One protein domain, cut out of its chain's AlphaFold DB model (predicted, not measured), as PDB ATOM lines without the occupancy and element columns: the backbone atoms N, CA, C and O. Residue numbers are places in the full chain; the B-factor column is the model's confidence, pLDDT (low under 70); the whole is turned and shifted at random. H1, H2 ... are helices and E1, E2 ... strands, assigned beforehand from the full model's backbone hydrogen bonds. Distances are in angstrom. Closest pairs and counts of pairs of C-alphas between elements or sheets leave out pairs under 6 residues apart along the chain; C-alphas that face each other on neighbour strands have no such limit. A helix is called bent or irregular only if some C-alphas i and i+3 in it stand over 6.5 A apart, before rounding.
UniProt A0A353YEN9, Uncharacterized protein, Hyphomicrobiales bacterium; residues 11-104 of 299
ATOM      1  N   ILE A  11       4.433   2.344   1.661       96.88
ATOM      2  CA  ILE A  11       2.992   2.291   1.920       96.88
ATOM      3  C   ILE A  11       2.423   1.006   1.334       96.88
ATOM      4  O   ILE A  11       2.619   0.727   0.155       96.88
ATOM      5  N   VAL A  12       1.663   0.275   2.151       95.94
ATOM      6  CA  VAL A  12       0.844  -0.864   1.725       95.94
ATOM      7  C   VAL A  12      -0.618  -0.517   1.992       95.94
ATOM      8  O   VAL A  12      -1.030  -0.353   3.137       95.94
ATOM      9  N   ASP A  13      -1.396  -0.375   0.926       94.75
ATOM     10  CA  ASP A  13      -2.806  -0.004   0.957       94.75
ATOM     11  C   ASP A  13      -3.657  -1.170   0.448       94.75
ATOM     12  O   ASP A  13      -3.498  -1.627  -0.683       94.75
ATOM     13  N   GLY A  14      -4.589  -1.644   1.276       92.94
ATOM     14  CA  GLY A  14      -5.468  -2.770   0.949       92.94
ATOM     15  C   GLY A  14      -6.570  -2.464  -0.072       92.94
ATOM     16  O   GLY A  14      -7.459  -3.290  -0.255       92.94
ATOM     17  N   GLY A  15      -6.578  -1.281  -0.696       90.94
ATOM     18  CA  GLY A  15      -7.576  -0.891  -1.698       90.94
ATOM     19  C   GLY A  15      -8.945  -0.538  -1.107       90.94
ATOM     20  O   GLY A  15      -9.908  -0.347  -1.846       90.94
ATOM     21  N   GLY A  16      -9.048  -0.445   0.224       89.75
ATOM     22  CA  GLY A  16     -10.288  -0.147   0.939       89.75
ATOM     23  C   GLY A  16     -10.725   1.320   0.853       89.75
ATOM     24  O   GLY A  16     -10.104   2.144   0.183       89.75
ATOM     25  N   ARG A  17     -11.808   1.651   1.570       88.94
ATOM     26  CA  ARG A  17     -12.365   3.017   1.624       88.94
ATOM     27  C   ARG A  17     -11.430   4.002   2.327       88.94
ATOM     28  O   ARG A  17     -11.220   5.098   1.824       88.94
ATOM     29  N   LEU A  18     -10.864   3.609   3.470       91.19
ATOM     30  CA  LEU A  18      -9.896   4.419   4.216       91.19
ATOM     31  C   LEU A  18      -8.527   4.328   3.534       91.19
ATOM     32  O   LEU A  18      -7.712   3.462   3.848       91.19
ATOM     33  N   ALA A  19      -8.343   5.186   2.537       91.62
ATOM     34  CA  ALA A  19      -7.192   5.221   1.649       91.62
ATOM     35  C   ALA A  19      -5.981   5.944   2.260       91.62
ATOM     36  O   ALA A  19      -6.126   6.890   3.033       91.62
ATOM     37  N   LEU A  20      -4.782   5.572   1.813       91.88
ATOM     38  CA  LEU A  20      -3.522   6.268   2.109       91.88
ATOM     39  C   LEU A  20      -3.065   7.160   0.940       91.88
ATOM     40  O   LEU A  20      -1.881   7.478   0.802       91.88
ATOM     41  N   ASP A  21      -4.002   7.552   0.076       91.12
ATOM     42  CA  ASP A  21      -3.753   8.201  -1.216       91.12
ATOM     43  C   ASP A  21      -3.043   9.556  -1.099       91.12
ATOM     44  O   ASP A  21      -2.204   9.863  -1.943       91.12
ATOM     45  N   ALA A  22      -3.314  10.329  -0.041       88.75
ATOM     46  CA  ALA A  22      -2.711  11.647   0.181       88.75
ATOM     47  C   ALA A  22      -1.279  11.593   0.747       88.75
ATOM     48  O   ALA A  22      -0.514  12.545   0.582       88.75
ATOM     49  N   LEU A  23      -0.904  10.495   1.411       90.31
ATOM     50  CA  LEU A  23       0.425  10.351   2.008       90.31
ATOM     51  C   LEU A  23       1.477  10.198   0.914       90.31
ATOM     52  O   LEU A  23       1.215   9.548  -0.089       90.31
ATOM     53  N   SER A  24       2.673  10.744   1.111       92.81
ATOM     54  CA  SER A  24       3.803  10.532   0.199       92.81
ATOM     55  C   SER A  24       4.668   9.360   0.668       92.81
ATOM     56  O   SER A  24       4.900   9.213   1.871       92.81
ATOM     57  N   ALA A  25       5.158   8.537  -0.260       96.81
ATOM     58  CA  ALA A  25       6.106   7.465   0.043       96.81
ATOM     59  C   ALA A  25       7.123   7.226  -1.071       96.81
ATOM     60  O   ALA A  25       6.899   7.612  -2.218       96.81
ATOM     61  N   ASP A  26       8.240   6.584  -0.723       98.00
ATOM     62  CA  ASP A  26       9.240   6.140  -1.697       98.00
ATOM     63  C   ASP A  26       8.716   4.982  -2.537       98.00
ATOM     64  O   ASP A  26       8.911   4.981  -3.747       98.00
ATOM     65  N   ILE A  27       8.016   4.041  -1.900       98.06
ATOM     66  CA  ILE A  27       7.406   2.881  -2.550       98.06
ATOM     67  C   ILE A  27       5.956   2.771  -2.079       98.06
ATOM     68  O   ILE A  27       5.664   2.838  -0.885       98.06
ATOM     69  N   ARG A  28       5.029   2.594  -3.017       97.12
ATOM     70  CA  ARG A  28       3.599   2.419  -2.753       97.12
ATOM     71  C   ARG A  28       3.125   1.122  -3.372       97.12
ATOM     72  O   ARG A  28       3.368   0.904  -4.552       97.12
ATOM     73  N   LEU A  29       2.390   0.329  -2.607       97.31
ATOM     74  CA  LEU A  29       1.677  -0.851  -3.069       97.31
ATOM     75  C   LEU A  29       0.202  -0.647  -2.753       97.31
ATOM     76  O   LEU A  29      -0.160  -0.448  -1.595       97.31
ATOM     77  N   ARG A  30      -0.648  -0.679  -3.776       96.12
ATOM     78  CA  ARG A  30      -2.102  -0.601  -3.625       96.12
ATOM     79  C   ARG A  30      -2.730  -1.866  -4.181       96.12
ATOM     80  O   ARG A  30      -2.566  -2.151  -5.363       96.12
ATOM     81  N   ALA A  31      -3.487  -2.574  -3.351       95.81
ATOM     82  CA  ALA A  31      -4.315  -3.672  -3.817       95.81
ATOM     83  C   ALA A  31      -5.392  -3.146  -4.774       95.81
ATOM     84  O   ALA A  31      -6.109  -2.186  -4.468       95.81
ATOM     85  N   ILE A  32      -5.484  -3.779  -5.936       94.62
ATOM     86  CA  ILE A  32      -6.471  -3.507  -6.974       94.62
ATOM     87  C   ILE A  32      -7.188  -4.815  -7.337       94.62
ATOM     88  O   ILE A  32      -6.551  -5.871  -7.363       94.62
ATOM     89  N   PRO A  33      -8.504  -4.784  -7.592       91.75
ATOM     90  CA  PRO A  33      -9.205  -5.945  -8.118       91.75
ATOM     91  C   PRO A  33      -8.827  -6.159  -9.590       91.75
ATOM     92  O   PRO A  33      -8.758  -5.199 -10.357       91.75
ATOM     93  N   THR A  34      -8.619  -7.412  -9.987       88.75
ATOM     94  CA  THR A  34      -8.450  -7.828 -11.388       88.75
ATOM     95  C   THR A  34      -9.323  -9.053 -11.670       88.75
ATOM     96  O   THR A  34      -9.883  -9.636 -10.738       88.75
ATOM     97  N   ALA A  35      -9.448  -9.452 -12.940       88.00
ATOM     98  CA  ALA A  35     -10.196 -10.651 -13.326       88.00
ATOM     99  C   ALA A  35      -9.614 -11.945 -12.719       88.00
ATOM    100  O   ALA A  35     -10.360 -12.870 -12.419       88.00
ATOM    101  N   GLU A  36      -8.300 -11.984 -12.488       87.44
ATOM    102  CA  GLU A  36      -7.565 -13.150 -11.971       87.44
ATOM    103  C   GLU A  36      -7.444 -13.150 -10.435       87.44
ATOM    104  O   GLU A  36      -6.896 -14.079  -9.844       87.44
ATOM    105  N   GLY A  37      -7.959 -12.114  -9.767       89.19
ATOM    106  CA  GLY A  37      -7.844 -11.923  -8.322       89.19
ATOM    107  C   GLY A  37      -7.216 -10.578  -7.939       89.19
ATOM    108  O   GLY A  37      -7.078  -9.682  -8.775       89.19
ATOM    109  N   PRO A  38      -6.883 -10.362  -6.656       92.44
ATOM    110  CA  PRO A  38      -6.233  -9.131  -6.231       92.44
ATOM    111  C   PRO A  38      -4.800  -9.053  -6.775       92.44
ATOM    112  O   PRO A  38      -4.024  -9.989  -6.621       92.44
ATOM    113  N   ALA A  39      -4.432  -7.902  -7.330       95.62
ATOM    114  CA  ALA A  39      -3.059  -7.579  -7.709       95.62
ATOM    115  C   ALA A  39      -2.575  -6.327  -6.965       95.62
ATOM    116  O   ALA A  39      -3.370  -5.615  -6.346       95.62
ATOM    117  N   LEU A  40      -1.275  -6.044  -7.005       96.75
ATOM    118  CA  LEU A  40      -0.680  -4.864  -6.384       96.75
ATOM    119  C   LEU A  40      -0.201  -3.894  -7.454       96.75
ATOM    120  O   LEU A  40       0.766  -4.171  -8.157       96.75
ATOM    121  N   HIS A  41      -0.831  -2.727  -7.532       96.56
ATOM    122  CA  HIS A  41      -0.266  -1.605  -8.266       96.56
ATOM    123  C   HIS A  41       0.896  -1.005  -7.471       96.56
ATOM    124  O   HIS A  41       0.719  -0.592  -6.320       96.56
ATOM    125  N   VAL A  42       2.064  -0.927  -8.102       97.25
ATOM    126  CA  VAL A  42       3.307  -0.428  -7.519       97.25
ATOM    127  C   VAL A  42       3.641   0.933  -8.119       97.25
ATOM    128  O   VAL A  42       3.673   1.094  -9.337       97.25
ATOM    129  N   ALA A  43       3.909   1.920  -7.269       97.12
ATOM    130  CA  ALA A  43       4.329   3.256  -7.684       97.12
ATOM    131  C   ALA A  43       5.450   3.793  -6.794       97.12
ATOM    132  O   ALA A  43       5.609   3.367  -5.648       97.12
ATOM    133  N   LEU A  44       6.215   4.741  -7.324       97.56
ATOM    134  CA  LEU A  44       7.430   5.257  -6.707       97.56
ATOM    135  C   LEU A  44       7.333   6.762  -6.464       97.56
ATOM    136  O   LEU A  44       6.808   7.494  -7.297       97.56
ATOM    137  N   ALA A  45       7.902   7.214  -5.347       96.81
ATOM    138  CA  ALA A  45       8.142   8.620  -5.017       96.81
ATOM    139  C   ALA A  45       6.932   9.559  -5.188       96.81
ATOM    140  O   ALA A  45       6.849  10.327  -6.142       96.81
ATOM    141  N   GLY A  46       6.035   9.575  -4.207       93.94
ATOM    142  CA  GLY A  46       4.947  10.549  -4.176       93.94
ATOM    143  C   GLY A  46       3.697  10.049  -3.475       93.94
ATOM    144  O   GLY A  46       3.697   9.027  -2.781       93.94
ATOM    145  N   ASN A  47       2.622  10.805  -3.659       92.75
ATOM    146  CA  ASN A  47       1.254  10.419  -3.311       92.75
ATOM    147  C   ASN A  47       0.527   9.871  -4.556       92.75
ATOM    148  O   ASN A  47       1.142   9.753  -5.612       92.75
ATOM    149  N   VAL A  48      -0.765   9.537  -4.472       90.38
ATOM    150  CA  VAL A  48      -1.493   8.959  -5.625       90.38
ATOM    151  C   VAL A  48      -1.480   9.856  -6.875       90.38
ATOM    152  O   VAL A  48      -1.550   9.339  -7.982       90.38
ATOM    153  N   ALA A  49      -1.367  11.177  -6.707       89.88
ATOM    154  CA  ALA A  49      -1.401  12.149  -7.801       89.88
ATOM    155  C   ALA A  49      -0.024  12.417  -8.437       89.88
ATOM    156  O   ALA A  49       0.044  12.918  -9.552       89.88
ATOM    157  N   SER A  50       1.067  12.124  -7.723       93.00
ATOM    158  CA  SER A  50       2.437  12.490  -8.128       93.00
ATOM    159  C   SER A  50       3.390  11.304  -8.266       93.00
ATOM    160  O   SER A  50       4.453  11.453  -8.862       93.00
ATOM    161  N   ALA A  51       3.040  10.142  -7.707       95.25
ATOM    162  CA  ALA A  51       3.884   8.959  -7.768       95.25
ATOM    163  C   ALA A  51       3.978   8.418  -9.198       95.25
ATOM    164  O   ALA A  51       2.994   8.381  -9.936       95.25
ATOM    165  N   ILE A  52       5.164   7.937  -9.559       95.75
ATOM    166  CA  ILE A  52       5.446   7.378 -10.877       95.75
ATOM    167  C   ILE A  52       5.047   5.891 -10.885       95.75
ATOM    168  O   ILE A  52       5.609   5.124 -10.094       95.75
ATOM    169  N   PRO A  53       4.105   5.451 -11.743       95.56
ATOM    170  CA  PRO A  53       3.691   4.051 -11.820       95.56
ATOM    171  C   PRO A  53       4.836   3.152 -12.285       95.56
ATOM    172  O   PRO A  53       5.401   3.354 -13.362       95.56
ATOM    173  N   LEU A  54       5.164   2.143 -11.480       95.56
ATOM    174  CA  LEU A  54       6.157   1.132 -11.822       95.56
ATOM    175  C   LEU A  54       5.512  -0.020 -12.608       95.56
ATOM    176  O   LEU A  54       6.068  -0.439 -13.623       95.56
ATOM    177  N   GLY A  55       4.339  -0.486 -12.168       95.19
ATOM    178  CA  GLY A  55       3.582  -1.567 -12.804       95.19
ATOM    179  C   GLY A  55       2.611  -2.254 -11.843       95.19
ATOM    180  O   GLY A  55       2.331  -1.742 -10.760       95.19
ATOM    181  N   VAL A  56       2.111  -3.424 -12.229       95.75
ATOM    182  CA  VAL A  56       1.282  -4.301 -11.391       95.75
ATOM    183  C   VAL A  56       1.990  -5.634 -11.191       95.75
ATOM    184  O   VAL A  56       2.478  -6.213 -12.155       95.75
ATOM    185  N   GLY A  57       2.046  -6.107  -9.948       94.88
ATOM    186  CA  GLY A  57       2.619  -7.403  -9.583       94.88
ATOM    187  C   GLY A  57       1.673  -8.233  -8.720       94.88
ATOM    188  O   GLY A  57       0.705  -7.716  -8.152       94.88
ATOM    189  N   ALA A  58       1.958  -9.526  -8.615       94.81
ATOM    190  CA  ALA A  58       1.184 -10.440  -7.786       94.81
ATOM    191  C   ALA A  58       1.436 -10.190  -6.276       94.81
ATOM    192  O   ALA A  58       2.543  -9.790  -5.894       94.81
ATOM    193  N   PRO A  59       0.436 -10.389  -5.390       95.50
ATOM    194  CA  PRO A  59       0.586 -10.110  -3.959       95.50
ATOM    195  C   PRO A  59       1.687 -10.906  -3.249       95.50
ATOM    196  O   PRO A  59       2.306 -10.397  -2.317       95.50
ATOM    197  N   ASP A  60       1.963 -12.130  -3.690       94.38
ATOM    198  CA  ASP A  60       3.044 -12.981  -3.183       94.38
ATOM    199  C   ASP A  60       4.444 -12.426  -3.519       94.38
ATOM    200  O   ASP A  60       5.399 -12.659  -2.780       94.38
ATOM    201  N   GLN A  61       4.569 -11.610  -4.573       95.00
ATOM    202  CA  GLN A  61       5.816 -10.937  -4.955       95.00
ATOM    203  C   GLN A  61       6.036  -9.588  -4.258       95.00
ATOM    204  O   GLN A  61       7.089  -8.973  -4.441       95.00
ATOM    205  N   ALA A  62       5.092  -9.124  -3.430       94.94
ATOM    206  CA  ALA A  62       5.139  -7.808  -2.787       94.94
ATOM    207  C   ALA A  62       6.459  -7.545  -2.051       94.94
ATOM    208  O   ALA A  62       7.094  -6.507  -2.245       94.94
ATOM    209  N   VAL A  63       6.883  -8.506  -1.225       96.06
ATOM    210  CA  VAL A  63       8.111  -8.400  -0.424       96.06
ATOM    211  C   VAL A  63       9.330  -8.298  -1.333       96.06
ATOM    212  O   VAL A  63      10.162  -7.421  -1.128       96.06
ATOM    213  N   ASN A  64       9.407  -9.128  -2.374       95.62
ATOM    214  CA  ASN A  64      10.521  -9.106  -3.321       95.62
ATOM    215  C   ASN A  64      10.610  -7.761  -4.051       95.62
ATOM    216  O   ASN A  64      11.683  -7.163  -4.102       95.62
ATOM    217  N   ILE A  65       9.486  -7.249  -4.562       95.56
ATOM    218  CA  ILE A  65       9.435  -5.955  -5.259       95.56
ATOM    219  C   ILE A  65       9.904  -4.820  -4.336       95.56
ATOM    220  O   ILE A  65      10.708  -3.976  -4.743       95.56
ATOM    221  N   VAL A  66       9.439  -4.814  -3.082       96.94
ATOM    222  CA  VAL A  66       9.840  -3.816  -2.079       96.94
ATOM    223  C   VAL A  66      11.323  -3.930  -1.758       96.94
ATOM    224  O   VAL A  66      12.030  -2.928  -1.833       96.94
ATOM    225  N   MET A  67      11.814  -5.127  -1.437       96.56
ATOM    226  CA  MET A  67      13.204  -5.329  -1.030       96.56
ATOM    227  C   MET A  67      14.183  -4.959  -2.144       96.56
ATOM    228  O   MET A  67      15.128  -4.220  -1.883       96.56
ATOM    229  N   ARG A  68      13.913  -5.348  -3.397       96.38
ATOM    230  CA  ARG A  68      14.743  -4.952  -4.549       96.38
ATOM    231  C   ARG A  68      14.741  -3.444  -4.786       96.38
ATOM    232  O   ARG A  68      15.778  -2.859  -5.092       96.38
ATOM    233  N   SER A  69      13.594  -2.797  -4.599       96.44
ATOM    234  CA  SER A  69      13.492  -1.338  -4.698       96.44
ATOM    235  C   SER A  69      14.266  -0.635  -3.575       96.44
ATOM    236  O   SER A  69      14.932   0.367  -3.826       96.44
ATOM    237  N   LEU A  70      14.223  -1.160  -2.345       97.25
ATOM    238  CA  LEU A  70      14.985  -0.635  -1.207       97.25
ATOM    239  C   LEU A  70      16.494  -0.860  -1.364       97.25
ATOM    240  O   LEU A  70      17.266   0.043  -1.057       97.25
ATOM    241  N   GLU A  71      16.914  -2.019  -1.872       96.69
ATOM    242  CA  GLU A  71      18.308  -2.311  -2.231       96.69
ATOM    243  C   GLU A  71      18.840  -1.304  -3.252       96.69
ATOM    244  O   GLU A  71      19.923  -0.747  -3.063       96.69
ATOM    245  N   LEU A  72      18.049  -1.004  -4.285       96.56
ATOM    246  CA  LEU A  72      18.406  -0.007  -5.291       96.56
ATOM    247  C   LEU A  72      18.548   1.401  -4.687       96.56
ATOM    248  O   LEU A  72      19.496   2.113  -5.017       96.56
ATOM    249  N   ILE A  73      17.642   1.798  -3.787       97.12
ATOM    250  CA  ILE A  73      17.724   3.087  -3.080       97.12
ATOM    251  C   ILE A  73      18.979   3.138  -2.202       97.12
ATOM    252  O   ILE A  73      19.765   4.077  -2.312       97.12
ATOM    253  N   ALA A  74      19.204   2.115  -1.376       96.62
ATOM    254  CA  ALA A  74      20.349   2.041  -0.472       96.62
ATOM    255  C   ALA A  74      21.692   2.065  -1.223       96.62
ATOM    256  O   ALA A  74      22.656   2.678  -0.764       96.62
ATOM    257  N   ALA A  75      21.752   1.470  -2.420       96.00
ATOM    258  CA  ALA A  75      22.932   1.489  -3.284       96.00
ATOM    259  C   ALA A  75      23.300   2.890  -3.818       96.00
ATOM    260  O   ALA A  75      24.332   3.040  -4.473       96.00
ATOM    261  N   ARG A  76      22.478   3.921  -3.576       94.94
ATOM    262  CA  ARG A  76      22.771   5.328  -3.913       94.94
ATOM    263  C   ARG A  76      23.180   6.175  -2.711       94.94
ATOM    264  O   ARG A  76      23.364   7.386  -2.856       94.94
ATOM    265  N   GLY A  77      23.388   5.532  -1.566       93.62
ATOM    266  CA  GLY A  77      23.926   6.136  -0.358       93.62
ATOM    267  C   GLY A  77      22.880   6.332   0.741       93.62
ATOM    268  O   GLY A  77      21.677   6.254   0.491       93.62
ATOM    269  N   PRO A  78      23.341   6.631   1.966       92.56
ATOM    270  CA  PRO A  78      22.505   6.645   3.163       92.56
ATOM    271  C   PRO A  78      21.478   7.777   3.191       92.56
ATOM    272  O   PRO A  78      20.578   7.726   4.007       92.56
ATOM    273  N   GLU A  79      21.569   8.775   2.312       94.44
ATOM    274  CA  GLU A  79      20.594   9.874   2.217       94.44
ATOM    275  C   GLU A  79      19.646   9.735   1.015       94.44
ATOM    276  O   GLU A  79      18.756  10.563   0.816       94.44
ATOM    277  N   ALA A  80      19.823   8.697   0.191       95.94
ATOM    278  CA  ALA A  80      19.063   8.540  -1.039       95.94
ATOM    279  C   ALA A  80      17.588   8.198  -0.779       95.94
ATOM    280  O   ALA A  80      17.230   7.422   0.111       95.94
ATOM    281  N   ARG A  81      16.718   8.761  -1.619       97.19
ATOM    282  CA  ARG A  81      15.279   8.480  -1.678       97.19
ATOM    283  C   ARG A  81      14.905   7.960  -3.062       97.19
ATOM    284  O   ARG A  81      15.634   8.186  -4.029       97.19
ATOM    285  N   ALA A  82      13.730   7.345  -3.208       97.31
ATOM    286  CA  ALA A  82      13.267   6.861  -4.517       97.31
ATOM    287  C   ALA A  82      13.247   7.979  -5.572       97.31
ATOM    288  O   ALA A  82      13.619   7.754  -6.720       97.31
ATOM    289  N   ARG A  83      12.896   9.210  -5.168       97.06
ATOM    290  CA  ARG A  83      12.912  10.392  -6.049       97.06
ATOM    291  C   ARG A  83      14.302  10.703  -6.619       97.06
ATOM    292  O   ARG A  83      14.399  11.234  -7.719       97.06
ATOM    293  N   ASP A  84      15.363  10.411  -5.870       96.69
ATOM    294  CA  ASP A  84      16.737  10.711  -6.277       96.69
ATOM    295  C   ASP A  84      17.246   9.658  -7.252       96.69
ATOM    296  O   ASP A  84      17.866  10.014  -8.250       96.69
ATOM    297  N   VAL A  85      16.898   8.389  -7.015       96.94
ATOM    298  CA  VAL A  85      17.131   7.303  -7.975       96.94
ATOM    299  C   VAL A  85      16.379   7.582  -9.278       96.94
ATOM    300  O   VAL A  85      16.978   7.545 -10.343       96.94
ATOM    301  N   LEU A  86      15.096   7.957  -9.212       97.44
ATOM    302  CA  LEU A  86      14.305   8.299 -10.401       97.44
ATOM    303  C   LEU A  86      14.903   9.471 -11.190       97.44
ATOM    304  O   LEU A  86      14.887   9.442 -12.415       97.44
ATOM    305  N   ARG A  87      15.438  10.491 -10.506       96.88
ATOM    306  CA  ARG A  87      16.071  11.648 -11.156       96.88
ATOM    307  C   ARG A  87      17.402  11.296 -11.822       96.88
ATOM    308  O   ARG A  87      17.706  11.856 -12.866       96.88
ATOM    309  N   ARG A  88      18.207  10.434 -11.192       95.56
ATOM    310  CA  ARG A  88      19.567  10.089 -11.645       95.56
ATOM    311  C   ARG A  88      19.580   8.957 -12.672       95.56
ATOM    312  O   ARG A  88      20.247   9.076 -13.690       95.56
ATOM    313  N   ASP A  89      18.821   7.898 -12.405       95.88
ATOM    314  CA  ASP A  89      18.905   6.617 -13.115       95.88
ATOM    315  C   ASP A  89      17.637   6.323 -13.941       95.88
ATOM    316  O   ASP A  89      17.600   5.393 -14.749       95.88
ATOM    317  N   GLY A  90      16.571   7.102 -13.730       95.94
ATOM    318  CA  GLY A  90      15.276   6.895 -14.370       95.94
ATOM    319  C   GLY A  90      14.491   5.704 -13.811       95.94
ATOM    320  O   GLY A  90      14.943   4.929 -12.967       95.94
ATOM    321  N   ILE A  91      13.263   5.532 -14.309       95.00
ATOM    322  CA  ILE A  91      12.385   4.425 -13.895       95.00
ATOM    323  C   ILE A  91      12.895   3.050 -14.361       95.00
ATOM    324  O   ILE A  91      12.564   2.028 -13.760       95.00
ATOM    325  N   ALA A  92      13.717   3.010 -15.416       94.25
ATOM    326  CA  ALA A  92      14.254   1.773 -15.978       94.25
ATOM    327  C   ALA A  92      15.072   0.974 -14.951       94.25
ATOM    328  O   ALA A  92      14.964  -0.250 -14.923       94.25
ATOM    329  N   ALA A  93      15.799   1.648 -14.052       95.25
ATOM    330  CA  ALA A  93      16.539   0.992 -12.977       95.25
ATOM    331  C   ALA A  93      15.613   0.221 -12.017       95.25
ATOM    332  O   ALA A  93      15.884  -0.931 -11.680       95.25
ATOM    333  N   PHE A  94      14.474   0.811 -11.636       95.50
ATOM    334  CA  PHE A  94      13.474   0.124 -10.812       95.50
ATOM    335  C   PHE A  94      12.780  -1.011 -11.563       95.50
ATOM    336  O   PHE A  94      12.528  -2.061 -10.975       95.50
ATOM    337  N   ARG A  95      12.496  -0.834 -12.859       93.81
ATOM    338  CA  ARG A  95      11.929  -1.909 -13.688       93.81
ATOM    339  C   ARG A  95      12.881  -3.094 -13.795       93.81
ATOM    340  O   ARG A  95      12.441  -4.221 -13.628       93.81
ATOM    341  N   ALA A  96      14.175  -2.848 -13.987       92.50
ATOM    342  CA  ALA A  96      15.187  -3.900 -13.997       92.50
ATOM    343  C   ALA A  96      15.289  -4.614 -12.637       92.50
ATOM    344  O   ALA A  96      15.362  -5.838 -12.595       92.50
ATOM    345  N   ALA A  97      15.230  -3.863 -11.530       91.56
ATOM    346  CA  ALA A  97      15.275  -4.423 -10.178       91.56
ATOM    347  C   ALA A  97      14.038  -5.278  -9.834       91.56
ATOM    348  O   ALA A  97      14.160  -6.290  -9.145       91.56
ATOM    349  N   ALA A  98      12.852  -4.888 -10.309       89.06
ATOM    350  CA  ALA A  98      11.623  -5.664 -10.144       89.06
ATOM    351  C   ALA A  98      11.509  -6.820 -11.162       89.06
ATOM    352  O   ALA A  98      10.909  -7.851 -10.851       89.06
ATOM    353  N   SER A  99      12.158  -6.684 -12.322       83.75
ATOM    354  CA  SER A  99      12.262  -7.689 -13.383       83.75
ATOM    355  C   SER A  99      10.882  -8.201 -13.842       83.75
ATOM    356  O   SER A  99       9.951  -7.416 -14.010       83.75
ATOM    357  N   ASP A 100      10.752  -9.511 -14.022       85.19
ATOM    358  CA  ASP A 100       9.567 -10.281 -14.411       85.19
ATOM    359  C   ASP A 100       8.398 -10.264 -13.405       85.19
ATOM    360  O   ASP A 100       7.341 -10.827 -13.676       85.19
ATOM    361  N   ARG A 101       8.549  -9.610 -12.244       90.88
ATOM    362  CA  ARG A 101       7.515  -9.575 -11.186       90.88
ATOM    363  C   ARG A 101       6.459  -8.502 -11.395       90.88
ATOM    364  O   ARG A 101       5.494  -8.444 -10.631       90.88
ATOM    365  N   ILE A 102       6.676  -7.612 -12.357       92.19
ATOM    366  CA  ILE A 102       5.778  -6.507 -12.657       92.19
ATOM    367  C   ILE A 102       5.461  -6.454 -14.145       92.19
ATOM    368  O   ILE A 102       6.336  -6.566 -15.000       92.19
ATOM    369  N   SER A 103       4.200  -6.181 -14.440       91.69
ATOM    370  CA  SER A 103       3.717  -5.885 -15.783       91.69
ATOM    371  C   SER A 103       3.374  -4.404 -15.887       91.69
ATOM    372  O   SER A 103       2.960  -3.777 -14.907       91.69
ATOM    373  N   ALA A 104       3.536  -3.822 -17.074       87.81
ATOM    374  CA  ALA A 104       3.120  -2.444 -17.309       87.81
ATOM    375  C   ALA A 104       1.606  -2.304 -17.085       87.81
ATOM    376  O   ALA A 104       0.819  -3.120 -17.560       87.81
TER     377      ALA A 104
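AT A GLANCE: This is residues 11 to 104 of the 299 residues of an uncharacterized protein of Hyphomicrobiales bacterium (UniProt A0A353YEN9). A strongly twisted sheet of four strands, E1 to E4, forms one layer, and two helices, H1 and H2, fold back on each other as a helical hairpin over one face of it. Both helices run along the strands, H1 over E3 and H2 over E3 and E4, and H2 has a kink of 114 degrees near residue 89. The printed part has 94 residues, with E1, E2, E3, E4, H1 and H2 in that order along the chain, and its class is mixed, helices and strands. The sheet is mixed too, in the order E1, E2, E3, E4. The whole is compact, with a radius of gyration of the C-alphas of 12.7 A and spans of 38 by 29 by 18 A.

HOW THE PARTS SIT: Edge strand E1, residues 11 to 13, is parallel to E2, residues 25 to 34, at 19 degrees, with N 13 and O 29 2.8 A apart, within hydrogen-bond range. E2 and E3, residues 37 to 46, form an antiparallel hairpin at 156 degrees, with N 30 and O 41 at 2.9 A. E3 and edge strand E4, residues 52 to 57, form another at 157 degrees, with N 42 and O 55 at 2.8 A. E2, E3 and E4 are a meander, each strand the antiparallel neighbour of the one before. E1 and E4 are apart. H1, residues 59 to 74, is on the sheet at a height of 9.1 A, at 9 degrees to E3 on the local plane; its closest C-alphas to E3 are those of Pro 59 and Ala 39, 5.8 A apart. H2, residues 82 to 101, is on the same face at a height of 9.5 A, at 15 degrees to E4 on the local plane; the closest C-alphas, of Arg 101 and Gly 57, are 5.6 A apart. H1 and H2 touch, closest at the C-alphas of Ile 65 and Ala 98, 5.4 A, and run opposite ways at a tilt of 36 degrees, only just steep. Of the O i to N i+4 pairs, 10 of 12 in H1 and 10 of 16 in H2 are within hydrogen-bond range.

IN THESE COORDINATES: E1 begins at C-alpha 11, (2.992, 2.291, 1.920), and is 6.3 A long. E2 measures 24.0 A, E3 26.2 A and E4 15.1 A. H1 measures 23.5 A and is irregular, C-alphas 60 and 63 being 7.4 A apart. H2 measures 18.6 A, ends at C-alpha 101, (7.515, -9.575, -11.186), and is irregular, C-alphas 88 and 91 being 9.4 A apart.

THE WHOLE: The C-alphas farthest apart, of Ala 35 and Pro 78, are 40.5 A apart. The printed part has no cut. The link from E1 to E2 is long, with 11 residues. Mean pLDDT of the printed part is 94.1, and no printed residue is under 70.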